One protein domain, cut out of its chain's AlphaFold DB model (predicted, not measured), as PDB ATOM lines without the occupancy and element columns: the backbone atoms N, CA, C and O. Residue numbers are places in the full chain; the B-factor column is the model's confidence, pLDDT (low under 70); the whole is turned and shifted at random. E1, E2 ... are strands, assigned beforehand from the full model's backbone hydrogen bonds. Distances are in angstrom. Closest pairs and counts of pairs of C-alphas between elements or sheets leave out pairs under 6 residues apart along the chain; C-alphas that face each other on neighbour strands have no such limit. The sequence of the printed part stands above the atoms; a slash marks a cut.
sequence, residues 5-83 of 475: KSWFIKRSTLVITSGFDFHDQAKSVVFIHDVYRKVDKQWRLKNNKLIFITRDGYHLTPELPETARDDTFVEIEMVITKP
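What this domain is: This is residues 5 to 83 of the 475 residues of an uncharacterized protein of Pseudomonas sp. HMWF005 (UniProt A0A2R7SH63). The antiparallel sheet E1 E2 E3 makes one side of this domain and the small hairpin E6 and E7, with residues 46 to 58, the other, with few contacts between the strands of the two sides. The hairpin E4 and E5 makes one end of the long axis, and the loop of residues 19 to 27 the other. The printed part has 79 residues and seven strands, E1 to E7 in chain order, with no named helix; the class is all strand, though strands hold 34 of the 79 residues. It is only just compact, close to loose, with a radius of gyration of the C-alphas of 13.5 A, and spans 45 by 29 by 16 A.

How they stand to each other: E1, residues 5 to 10, E2, 13 to 18, and E3, 28 to 32, form a meander, each strand the antiparallel neighbour of the one before. N 8 and O 15 are 3.0 A apart, and N 16 and O 30 2.9 A. E4, residues 36 to 39, and E5, 42 to 45, form an antiparallel hairpin, with N 37 and O 44 at 2.9 A. E6, residues 59 to 62, and E7, 78 to 82, form another, with N 61 and O 79 at 2.9 A. The closest C-alphas of E1 and E7, those of Trp 7 and Met 78, are 7.9 A apart. E2 and E6 are apart. Short antiparallel pairings join residues 74 to 75 to E1 and 67 to 68 to E5.

Where its parts are: E1 begins at C-alpha 5, (29.403, 15.546, 36.805), and is 16.1 A long; E2 is 16.3 A and E3 13.3 A. E7, 11.8 A, ends at C-alpha 82, (20.244, -1.175, 37.512).

The domain as a whole: The C-alphas of Phe 22 and Asp 40 are farthest apart, 45.5 A. The links E5 to E6 and E6 to E7 are long. The printed part has no cut; pLDDT is under 70 at residues 69 to 72.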
ATOM      1  N   LYS A   5      29.644  14.268  37.489       83.38
ATOM      2  CA  LYS A   5      29.403  15.546  36.805       83.38
ATOM      3  C   LYS A   5      29.305  15.392  35.292       83.38
ATOM      4  O   LYS A   5      28.472  16.046  34.683       83.38
ATOM      5  N   SER A   6      30.175  14.590  34.676       86.88
ATOM      6  CA  SER A   6      30.192  14.451  33.215       86.88
ATOM      7  C   SER A   6      30.943  13.212  32.738       86.88
ATOM      8  O   SER A   6      31.869  12.734  33.403       86.88
ATOM      9  N   TRP A   7      30.602  12.775  31.527       90.31
ATOM     10  CA  TRP A   7      31.271  11.710  30.785       90.31
ATOM     11  C   TRP A   7      31.555  12.209  29.379       90.31
ATOM     12  O   TRP A   7      30.678  12.776  28.735       90.31
ATOM     13  N   PHE A   8      32.773  12.012  28.891       89.44
ATOM     14  CA  PHE A   8      33.088  12.380  27.517       89.44
ATOM     15  C   PHE A   8      34.184  11.509  26.920       89.44
ATOM     16  O   PHE A   8      35.069  11.010  27.619       89.44
ATOM     17  N   ILE A   9      34.149  11.367  25.598       87.44
ATOM     18  CA  ILE A   9      35.237  10.769  24.830       87.44
ATOM     19  C   ILE A   9      36.195  11.853  24.364       87.44
ATOM     20  O   ILE A   9      35.804  12.856  23.766       87.44
ATOM     21  N   LYS A  10      37.483  11.601  24.596       85.75
ATOM     22  CA  LYS A  10      38.590  12.329  23.982       85.75
ATOM     23  C   LYS A  10      39.501  11.321  23.287       85.75
ATOM     24  O   LYS A  10      40.241  10.586  23.946       85.75
ATOM     25  N   ARG A  11      39.472  11.300  21.950       82.31
ATOM     26  CA  ARG A  11      40.206  10.329  21.111       82.31
ATOM     27  C   ARG A  11      39.827   8.885  21.470       82.31
ATOM     28  O   ARG A  11      38.684   8.495  21.283       82.31
ATOM     29  N   SER A  12      40.760   8.101  22.014       85.69
ATOM     30  CA  SER A  12      40.534   6.716  22.446       85.69
ATOM     31  C   SER A  12      40.078   6.567  23.896       85.69
ATOM     32  O   SER A  12      39.874   5.442  24.346       85.69
ATOM     33  N   THR A  13      39.977   7.665  24.648       88.62
ATOM     34  CA  THR A  13      39.842   7.635  26.108       88.62
ATOM     35  C   THR A  13      38.459   8.098  26.540       88.62
ATOM     36  O   THR A  13      38.015   9.172  26.131       88.62
ATOM     37  N   LEU A  14      37.816   7.314  27.404       90.06
ATOM     38  CA  LEU A  14      36.657   7.756  28.171       90.06
ATOM     39  C   LEU A  14      37.139   8.491  29.417       90.06
ATOM     40  O   LEU A  14      37.935   7.959  30.191       90.06
ATOM     41  N   VAL A  15      36.664   9.719  29.585       90.75
ATOM     42  CA  VAL A  15      36.976  10.574  30.725       90.75
ATOM     43  C   VAL A  15      35.713  10.776  31.538       90.75
ATOM     44  O   VAL A  15      34.681  11.186  31.009       90.75
ATOM     45  N   ILE A  16      35.811  10.500  32.831       90.62
ATOM     46  CA  ILE A  16      34.708  10.632  33.778       90.62
ATOM     47  C   ILE A  16      35.131  11.654  34.815       90.62
ATOM     48  O   ILE A  16      36.215  11.532  35.389       90.62
ATOM     49  N   THR A  17      34.290  12.655  35.059       89.00
ATOM     50  CA  THR A  17      34.529  13.632  36.122       89.00
ATOM     51  C   THR A  17      33.476  13.504  37.210       89.00
ATOM     52  O   THR A  17      32.281  13.399  36.931       89.00
ATOM     53  N   SER A  18      33.910  13.528  38.467       86.44
ATOM     54  CA  SER A  18      33.022  13.552  39.627       86.44
ATOM     55  C   SER A  18      33.472  14.600  40.643       86.44
ATOM     56  O   SER A  18      34.655  14.922  40.749       86.44
ATOM     57  N   GLY A  19      32.520  15.172  41.373       83.50
ATOM     58  CA  GLY A  19      32.770  16.060  42.506       83.50
ATOM     59  C   GLY A  19      33.019  15.301  43.807       83.50
ATOM     60  O   GLY A  19      33.115  14.072  43.824       83.50
ATOM     61  N   PHE A  20      33.084  16.058  44.899       81.69
ATOM     62  CA  PHE A  20      33.171  15.539  46.259       81.69
ATOM     63  C   PHE A  20      31.984  16.018  47.095       81.69
ATOM     64  O   PHE A  20      31.433  17.098  46.869       81.69
ATOM     65  N   ASP A  21      31.641  15.237  48.118       77.94
ATOM     66  CA  ASP A  21      30.516  15.535  49.007       77.94
ATOM     67  C   ASP A  21      30.647  16.867  49.744       77.94
ATOM     68  O   ASP A  21      29.625  17.450  50.068       77.94
ATOM     69  N   PHE A  22      31.859  17.377  49.979       83.12
ATOM     70  CA  PHE A  22      32.092  18.619  50.730       83.12
ATOM     71  C   PHE A  22      32.902  19.674  49.950       83.12
ATOM     72  O   PHE A  22      33.084  20.783  50.433       83.12
ATOM     73  N   HIS A  23      33.379  19.376  48.736       80.31
ATOM     74  CA  HIS A  23      34.204  20.308  47.956       80.31
ATOM     75  C   HIS A  23      33.678  20.475  46.534       80.31
ATOM     76  O   HIS A  23      33.506  19.500  45.802       80.31
ATOM     77  N   ASP A  24      33.489  21.729  46.128       74.19
ATOM     78  CA  ASP A  24      32.940  22.068  44.813       74.19
ATOM     79  C   ASP A  24      34.004  22.173  43.719       74.19
ATOM     80  O   ASP A  24      33.779  21.735  42.583       74.19
ATOM     81  N   GLN A  25      35.164  22.734  44.073       73.50
ATOM     82  CA  GLN A  25      36.264  23.000  43.144       73.50
ATOM     83  C   GLN A  25      37.054  21.736  42.803       73.50
ATOM     84  O   GLN A  25      37.399  21.509  41.641       73.50
ATOM     85  N   ALA A  26      37.328  20.900  43.806       76.56
ATOM     86  CA  ALA A  26      38.029  19.645  43.600       76.56
ATOM     87  C   ALA A  26      37.172  18.700  42.742       76.56
ATOM     88  O   ALA A  26      35.965  18.556  42.949       76.56
ATOM     89  N   LYS A  27      37.809  18.047  41.770       81.88
ATOM     90  CA  LYS A  27      37.181  17.030  40.925       81.88
ATOM     91  C   LYS A  27      38.063  15.795  40.899       81.88
ATOM     92  O   LYS A  27      39.277  15.907  40.742       81.88
ATOM     93  N   SER A  28      37.448  14.631  41.033       84.94
ATOM     94  CA  SER A  28      38.080  13.375  40.656       84.94
ATOM     95  C   SER A  28      37.901  13.189  39.153       84.94
ATOM     96  O   SER A  28      36.809  13.421  38.624       84.94
ATOM     97  N   VAL A  29      38.974  12.817  38.459       90.06
ATOM     98  CA  VAL A  29      38.946  12.553  37.019       90.06
ATOM     99  C   VAL A  29      39.511  11.166  36.768       90.06
ATOM    100  O   VAL A  29      40.667  10.893  37.084       90.06
ATOM    101  N   VAL A  30      38.685  10.297  36.197       90.50
ATOM    102  CA  VAL A  30      39.053   8.926  35.841       90.50
ATOM    103  C   VAL A  30      39.231   8.845  34.332       90.50
ATOM    104  O   VAL A  30      38.359   9.269  33.574       90.50
ATOM    105  N   PHE A  31      40.360   8.285  33.902       92.12
ATOM    106  CA  PHE A  31      40.684   8.059  32.497       92.12
ATOM    107  C   PHE A  31      40.688   6.561  32.207       92.12
ATOM    108  O   PHE A  31      41.435   5.807  32.828       92.12
ATOM    109  N   ILE A  32      39.877   6.134  31.243       90.94
ATOM    110  CA  ILE A  32      39.883   4.766  30.722       90.94
ATOM    111  C   ILE A  32      40.375   4.830  29.289       90.94
ATOM    112  O   ILE A  32      39.675   5.305  28.396       90.94
ATOM    113  N   HIS A  33      41.610   4.390  29.087       90.62
ATOM    114  CA  HIS A  33      42.258   4.400  27.784       90.62
ATOM    115  C   HIS A  33      41.788   3.239  26.901       90.62
ATOM    116  O   HIS A  33      41.237   2.247  27.376       90.62
ATOM    117  N   ASP A  34      42.030   3.375  25.596       88.06
ATOM    118  CA  ASP A  34      41.785   2.345  24.581       88.06
ATOM    119  C   ASP A  34      40.340   1.822  24.518       88.06
ATOM    120  O   ASP A  34      40.104   0.667  24.154       88.06
ATOM    121  N   VAL A  35      39.365   2.683  24.818       89.38
ATOM    122  CA  VAL A  35      37.932   2.425  24.594       89.38
ATOM    123  C   VAL A  35      37.628   2.381  23.097       89.38
ATOM    124  O   VAL A  35      36.808   1.575  22.659       89.38
ATOM    125  N   TYR A  36      38.354   3.171  22.303       88.50
ATOM    126  CA  TYR A  36      38.324   3.125  20.842       88.50
ATOM    127  C   TYR A  36      39.683   2.735  20.268       88.50
ATOM    128  O   TYR A  36      40.733   3.030  20.840       88.50
ATOM    129  N   ARG A  37      39.668   2.123  19.083       88.38
ATOM    130  CA  ARG A  37      40.852   1.845  18.266       88.38
ATOM    131  C   ARG A  37      40.766   2.616  16.955       88.38
ATOM    132  O   ARG A  37      39.702   2.687  16.344       88.38
ATOM    133  N   LYS A  38      41.895   3.152  16.497       85.44
ATOM    134  CA  LYS A  38      41.985   3.789  15.183       85.44
ATOM    135  C   LYS A  38      41.975   2.720  14.089       85.44
ATOM    136  O   LYS A  38      42.826   1.832  14.094       85.44
ATOM    137  N   VAL A  39      41.003   2.798  13.187       84.69
ATOM    138  CA  VAL A  39      40.912   1.992  11.965       84.69
ATOM    139  C   VAL A  39      40.780   2.984  10.814       84.69
ATOM    140  O   VAL A  39      39.891   3.836  10.825       84.69
ATOM    141  N   ASP A  40      41.719   2.941   9.872       81.00
ATOM    142  CA  ASP A  40      41.902   3.962   8.836       81.00
ATOM    143  C   ASP A  40      42.087   5.380   9.427       81.00
ATOM    144  O   ASP A  40      43.120   5.689  10.025       81.00
ATOM    145  N   LYS A  41      41.074   6.248   9.280       76.75
ATOM    146  CA  LYS A  41      41.021   7.634   9.786       76.75
ATOM    147  C   LYS A  41      39.900   7.863  10.811       76.75
ATOM    148  O   LYS A  41      39.593   9.009  11.123       76.75
ATOM    149  N   GLN A  42      39.268   6.804  11.318       79.69
ATOM    150  CA  GLN A  42      38.168   6.898  12.283       79.69
ATOM    151  C   GLN A  42      38.466   6.078  13.539       79.69
ATOM    152  O   GLN A  42      39.068   5.004  13.480       79.69
ATOM    153  N   TRP A  43      38.029   6.578  14.694       83.69
ATOM    154  CA  TRP A  43      38.035   5.797  15.923       83.69
ATOM    155  C   TRP A  43      36.811   4.899  15.925       83.69
ATOM    156  O   TRP A  43      35.694   5.399  15.852       83.69
ATOM    157  N   ARG A  44      37.015   3.586  16.017       87.31
ATOM    158  CA  ARG A  44      35.939   2.603  16.172       87.31
ATOM    159  C   ARG A  44      35.922   2.057  17.587       87.31
ATOM    160  O   ARG A  44      36.983   1.795  18.162       87.31
ATOM    161  N   LEU A  45      34.723   1.903  18.132       88.38
ATOM    162  CA  LEU A  45      34.510   1.391  19.476       88.38
ATOM    163  C   LEU A  45      35.118  -0.012  19.606       88.38
ATOM    164  O   LEU A  45      34.848  -0.904  18.803       88.38
ATOM    165  N   LYS A  46      35.984  -0.197  20.605       86.81
ATOM    166  CA  LYS A  46      36.659  -1.471  20.893       86.81
ATOM    167  C   LYS A  46      35.967  -2.222  22.027       86.81
ATOM    168  O   LYS A  46      35.908  -3.447  21.989       86.81
ATOM    169  N   ASN A  47      35.483  -1.504  23.042       79.62
ATOM    170  CA  ASN A  47      34.822  -2.092  24.203       79.62
ATOM    171  C   ASN A  47      33.532  -1.336  24.540       79.62
ATOM    172  O   ASN A  47      33.585  -0.220  25.049       79.62
ATOM    173  N   ASN A  48      32.391  -1.977  24.291       81.75
ATOM    174  CA  ASN A  48      31.059  -1.460  24.604       81.75
ATOM    175  C   ASN A  48      30.447  -2.068  25.880       81.75
ATOM    176  O   ASN A  48      29.265  -1.880  26.134       81.75
ATOM    177  N   LYS A  49      31.223  -2.820  26.674       85.31
ATOM    178  CA  LYS A  49      30.732  -3.562  27.852       85.31
ATOM    179  C   LYS A  49      31.180  -2.954  29.181       85.31
ATOM    180  O   LYS A  49      31.319  -3.666  30.174       85.31
ATOM    181  N   LEU A  50      31.480  -1.658  29.196       90.06
ATOM    182  CA  LEU A  50      31.876  -0.975  30.423       90.06
ATOM    183  C   LEU A  50      30.654  -0.792  31.325       90.06
ATOM    184  O   LEU A  50      29.648  -0.237  30.899       90.06
ATOM    185  N   ILE A  51      30.767  -1.239  32.574       90.94
ATOM    186  CA  ILE A  51      29.754  -1.046  33.611       90.94
ATOM    187  C   ILE A  51      30.439  -0.389  34.800       90.94
ATOM    188  O   ILE A  51      31.497  -0.836  35.245       90.94
ATOM    189  N   PHE A  52      29.819   0.660  35.321       91.25
ATOM    190  CA  PHE A  52      30.310   1.416  36.460       91.25
ATOM    191  C   PHE A  52      29.347   1.245  37.614       91.25
ATOM    192  O   PHE A  52      28.143   1.429  37.451       91.25
ATOM    193  N   ILE A  53      29.889   0.888  38.771       90.94
ATOM    194  CA  ILE A  53      29.108   0.666  39.980       90.94
ATOM    195  C   ILE A  53      29.420   1.807  40.936       90.94
ATOM    196  O   ILE A  53      30.579   2.034  41.289       90.94
ATOM    197  N   THR A  54      28.399   2.562  41.318       88.56
ATOM    198  CA  THR A  54      28.547   3.657  42.279       88.56
ATOM    199  C   THR A  54      28.533   3.129  43.719       88.56
ATOM    200  O   THR A  54      28.100   2.005  43.971       88.56
ATOM    201  N   ARG A  55      28.986   3.931  44.698       83.62
ATOM    202  CA  ARG A  55      28.956   3.553  46.132       83.62
ATOM    203  C   ARG A  55      27.540   3.214  46.615       83.62
ATOM    204  O   ARG A  55      27.373   2.313  47.422       83.62
ATOM    205  N   ASP A  56      26.543   3.916  46.091       83.12
ATOM    206  CA  ASP A  56      25.113   3.692  46.312       83.12
ATOM    207  C   ASP A  56      24.525   2.566  45.438       83.12
ATOM    208  O   ASP A  56      23.314   2.393  45.377       83.12
ATOM    209  N   GLY A  57      25.361   1.775  44.760       87.88
ATOM    210  CA  GLY A  57      24.957   0.534  44.101       87.88
ATOM    211  C   GLY A  57      24.250   0.694  42.754       87.88
ATOM    212  O   GLY A  57      23.712  -0.293  42.255       87.88
ATOM    213  N   TYR A  58      24.243   1.886  42.147       89.75
ATOM    214  CA  TYR A  58      23.738   2.055  40.780       89.75
ATOM    215  C   TYR A  58      24.692   1.398  39.794       89.75
ATOM    216  O   TYR A  58      25.909   1.524  39.931       89.75
ATOM    217  N   HIS A  59      24.138   0.743  38.774       93.25
ATOM    218  CA  HIS A  59      24.911   0.266  37.634       93.25
ATOM    219  C   HIS A  59      24.677   1.210  36.462       93.25
ATOM    220  O   HIS A  59      23.549   1.376  35.996       93.25
ATOM    221  N   LEU A  60      25.760   1.821  35.999       91.50
ATOM    222  CA  LEU A  60      25.758   2.822  34.946       91.50
ATOM    223  C   LEU A  60      26.495   2.265  33.735       91.50
ATOM    224  O   LEU A  60      27.607   1.747  33.862       91.50
ATOM    225  N   THR A  61      25.877   2.371  32.564       92.06
ATOM    226  CA  THR A  61      26.493   1.999  31.286       92.06
ATOM    227  C   THR A  61      26.558   3.241  30.401       92.06
ATOM    228  O   THR A  61      25.524   3.876  30.199       92.06
ATOM    229  N   PRO A  62      27.744   3.629  29.904       91.31
ATOM    230  CA  PRO A  62      27.855   4.743  28.974       91.31
ATOM    231  C   PRO A  62      27.316   4.344  27.598       91.31
ATOM    232  O   PRO A  62      27.675   3.286  27.071       91.31
ATOM    233  N   GLU A  63      26.520   5.211  26.981       90.06
ATOM    234  CA  GLU A  63      26.095   5.059  25.588       90.06
ATOM    235  C   GLU A  63      27.217   5.506  24.651       90.06
ATOM    236  O   GLU A  63      27.309   6.646  24.202       90.06
ATOM    237  N   LEU A  64      28.147   4.587  24.404       89.50
ATOM    238  CA  LEU A  64      29.310   4.853  23.570       89.50
ATOM    239  C   LEU A  64      28.940   4.751  22.081       89.50
ATOM    240  O   LEU A  64      28.510   3.679  21.649       89.50
ATOM    241  N   PRO A  65      29.153   5.803  21.267       87.81
ATOM    242  CA  PRO A  65      28.906   5.729  19.831       87.81
ATOM    243  C   PRO A  65      29.833   4.714  19.151       87.81
ATOM    244  O   PRO A  65      30.986   4.535  19.535       87.81
ATOM    245  N   GLU A  66      29.374   4.071  18.076       87.75
ATOM    246  CA  GLU A  66      30.202   3.090  17.352       87.75
ATOM    247  C   GLU A  66      31.463   3.717  16.728       87.75
ATOM    248  O   GLU A  66      32.494   3.051  16.576       87.75
ATOM    249  N   THR A  67      31.396   5.011  16.393       83.88
ATOM    250  CA  THR A  67      32.504   5.771  15.807       83.88
ATOM    251  C   THR A  67      32.694   7.133  16.469       83.88
ATOM    252  O   THR A  67      31.716   7.822  16.748       83.88
ATOM    253  N   ALA A  68      33.947   7.564  16.627       75.25
ATOM    254  CA  ALA A  68      34.315   8.898  17.100       75.25
ATOM    255  C   ALA A  68      35.314   9.580  16.138       75.25
ATOM    256  O   ALA A  68      36.127   8.924  15.476       75.25
ATOM    257  N   ARG A  69      35.253  10.916  16.034       69.94
ATOM    258  CA  ARG A  69      36.179  11.726  15.216       69.94
ATOM    259  C   ARG A  69      37.342  12.252  16.070       69.94
ATOM    260  O   ARG A  69      37.182  12.443  17.268       69.94
ATOM    261  N   ASP A  70      38.506  12.468  15.444       64.94
ATOM    262  CA  ASP A  70      39.787  12.790  16.111       64.94
ATOM    263  C   ASP A  70      39.747  14.068  16.993       64.94
ATOM    264  O   ASP A  70      40.445  14.109  18.010       64.94
ATOM    265  N   ASP A  71      38.909  15.060  16.653       61.25
ATOM    266  CA  ASP A  71      38.955  16.419  17.234       61.25
ATOM    267  C   ASP A  71      37.723  16.838  18.053       61.25
ATOM    268  O   ASP A  71      37.679  17.943  18.594       61.25
ATOM    269  N   THR A  72      36.718  15.976  18.186       63.19
ATOM    270  CA  THR A  72      35.487  16.317  18.914       63.19
ATOM    271  C   THR A  72      35.475  15.694  20.297       63.19
ATOM    272  O   THR A  72      35.560  14.474  20.439       63.19
ATOM    273  N   PHE A  73      35.314  16.543  21.313       71.00
ATOM    274  CA  PHE A  73      34.764  16.123  22.593       71.00
ATOM    275  C   PHE A  73      33.336  15.651  22.333       71.00
ATOM    276  O   PHE A  73      32.502  16.436  21.888       71.00
ATOM    277  N   VAL A  74      33.086  14.365  22.552       82.25
ATOM    278  CA  VAL A  74      31.737  13.808  22.463       82.25
ATOM    279  C   VAL A  74      31.267  13.588  23.886       82.25
ATOM    280  O   VAL A  74      31.855  12.771  24.597       82.25
ATOM    281  N   GLU A  75      30.277  14.366  24.312       86.12
ATOM    282  CA  GLU A  75      29.570  14.117  25.564       86.12
ATOM    283  C   GLU A  75      28.836  12.781  25.461       86.12
ATOM    284  O   GLU A  75      28.299  12.436  24.408       86.12
ATOM    285  N   ILE A  76      28.910  11.993  26.529       88.06
ATOM    286  CA  ILE A  76      28.371  10.641  26.567       88.06
ATOM    287  C   ILE A  76      27.231  10.605  27.564       88.06
ATOM    288  O   ILE A  76      27.417  10.913  28.743       88.06
ATOM    289  N   GLU A  77      26.069  10.181  27.084       86.75
ATOM    290  CA  GLU A  77      24.941   9.889  27.949       86.75
ATOM    291  C   GLU A  77      25.185   8.594  28.725       86.75
ATOM    292  O   GLU A  77      25.901   7.679  28.303       86.75
ATOM    293  N   MET A  78      24.607   8.542  29.915       86.88
ATOM    294  CA  MET A  78      24.673   7.393  30.801       86.88
ATOM    295  C   MET A  78      23.274   6.813  30.932       86.88
ATOM    296  O   MET A  78      22.307   7.539  31.147       86.88
ATOM    297  N   VAL A  79      23.196   5.488  30.861       89.00
ATOM    298  CA  VAL A  79      21.975   4.740  31.143       89.00
ATOM    299  C   VAL A  79      22.128   4.016  32.465       89.00
ATOM    300  O   VAL A  79      23.109   3.302  32.707       89.00
ATOM    301  N   ILE A  80      21.120   4.177  33.319       90.25
ATOM    302  CA  ILE A  80      20.969   3.390  34.538       90.25
ATOM    303  C   ILE A  80      20.439   2.018  34.132       90.25
ATOM    304  O   ILE A  80      19.265   1.863  33.808       90.25
ATOM    305  N   THR A  81      21.303   1.007  34.151       91.19
ATOM    306  CA  THR A  81      20.913  -0.374  33.824       91.19
ATOM    307  C   THR A  81      20.424  -1.143  35.044       91.19
ATOM    308  O   THR A  81      19.687  -2.119  34.910       91.19
ATOM    309  N   LYS A  82      20.798  -0.693  36.246       90.19
ATOM    310  CA  LYS A  82      20.244  -1.175  37.512       90.19
ATOM    311  C   LYS A  82      20.144  -0.016  38.508       90.19
ATOM    312  O   LYS A  82      21.158   0.659  38.721       90.19
ATOM    313  N   PRO A  83      18.972   0.206  39.133       85.88
ATOM    314  CA  PRO A  83      18.839   1.207  40.180       85.88
ATOM    315  C   PRO A  83      19.681   0.818  41.399       85.88
ATOM    316  O   PRO A  83      19.800  -0.363  41.737       85.88
TER     317      PRO A  83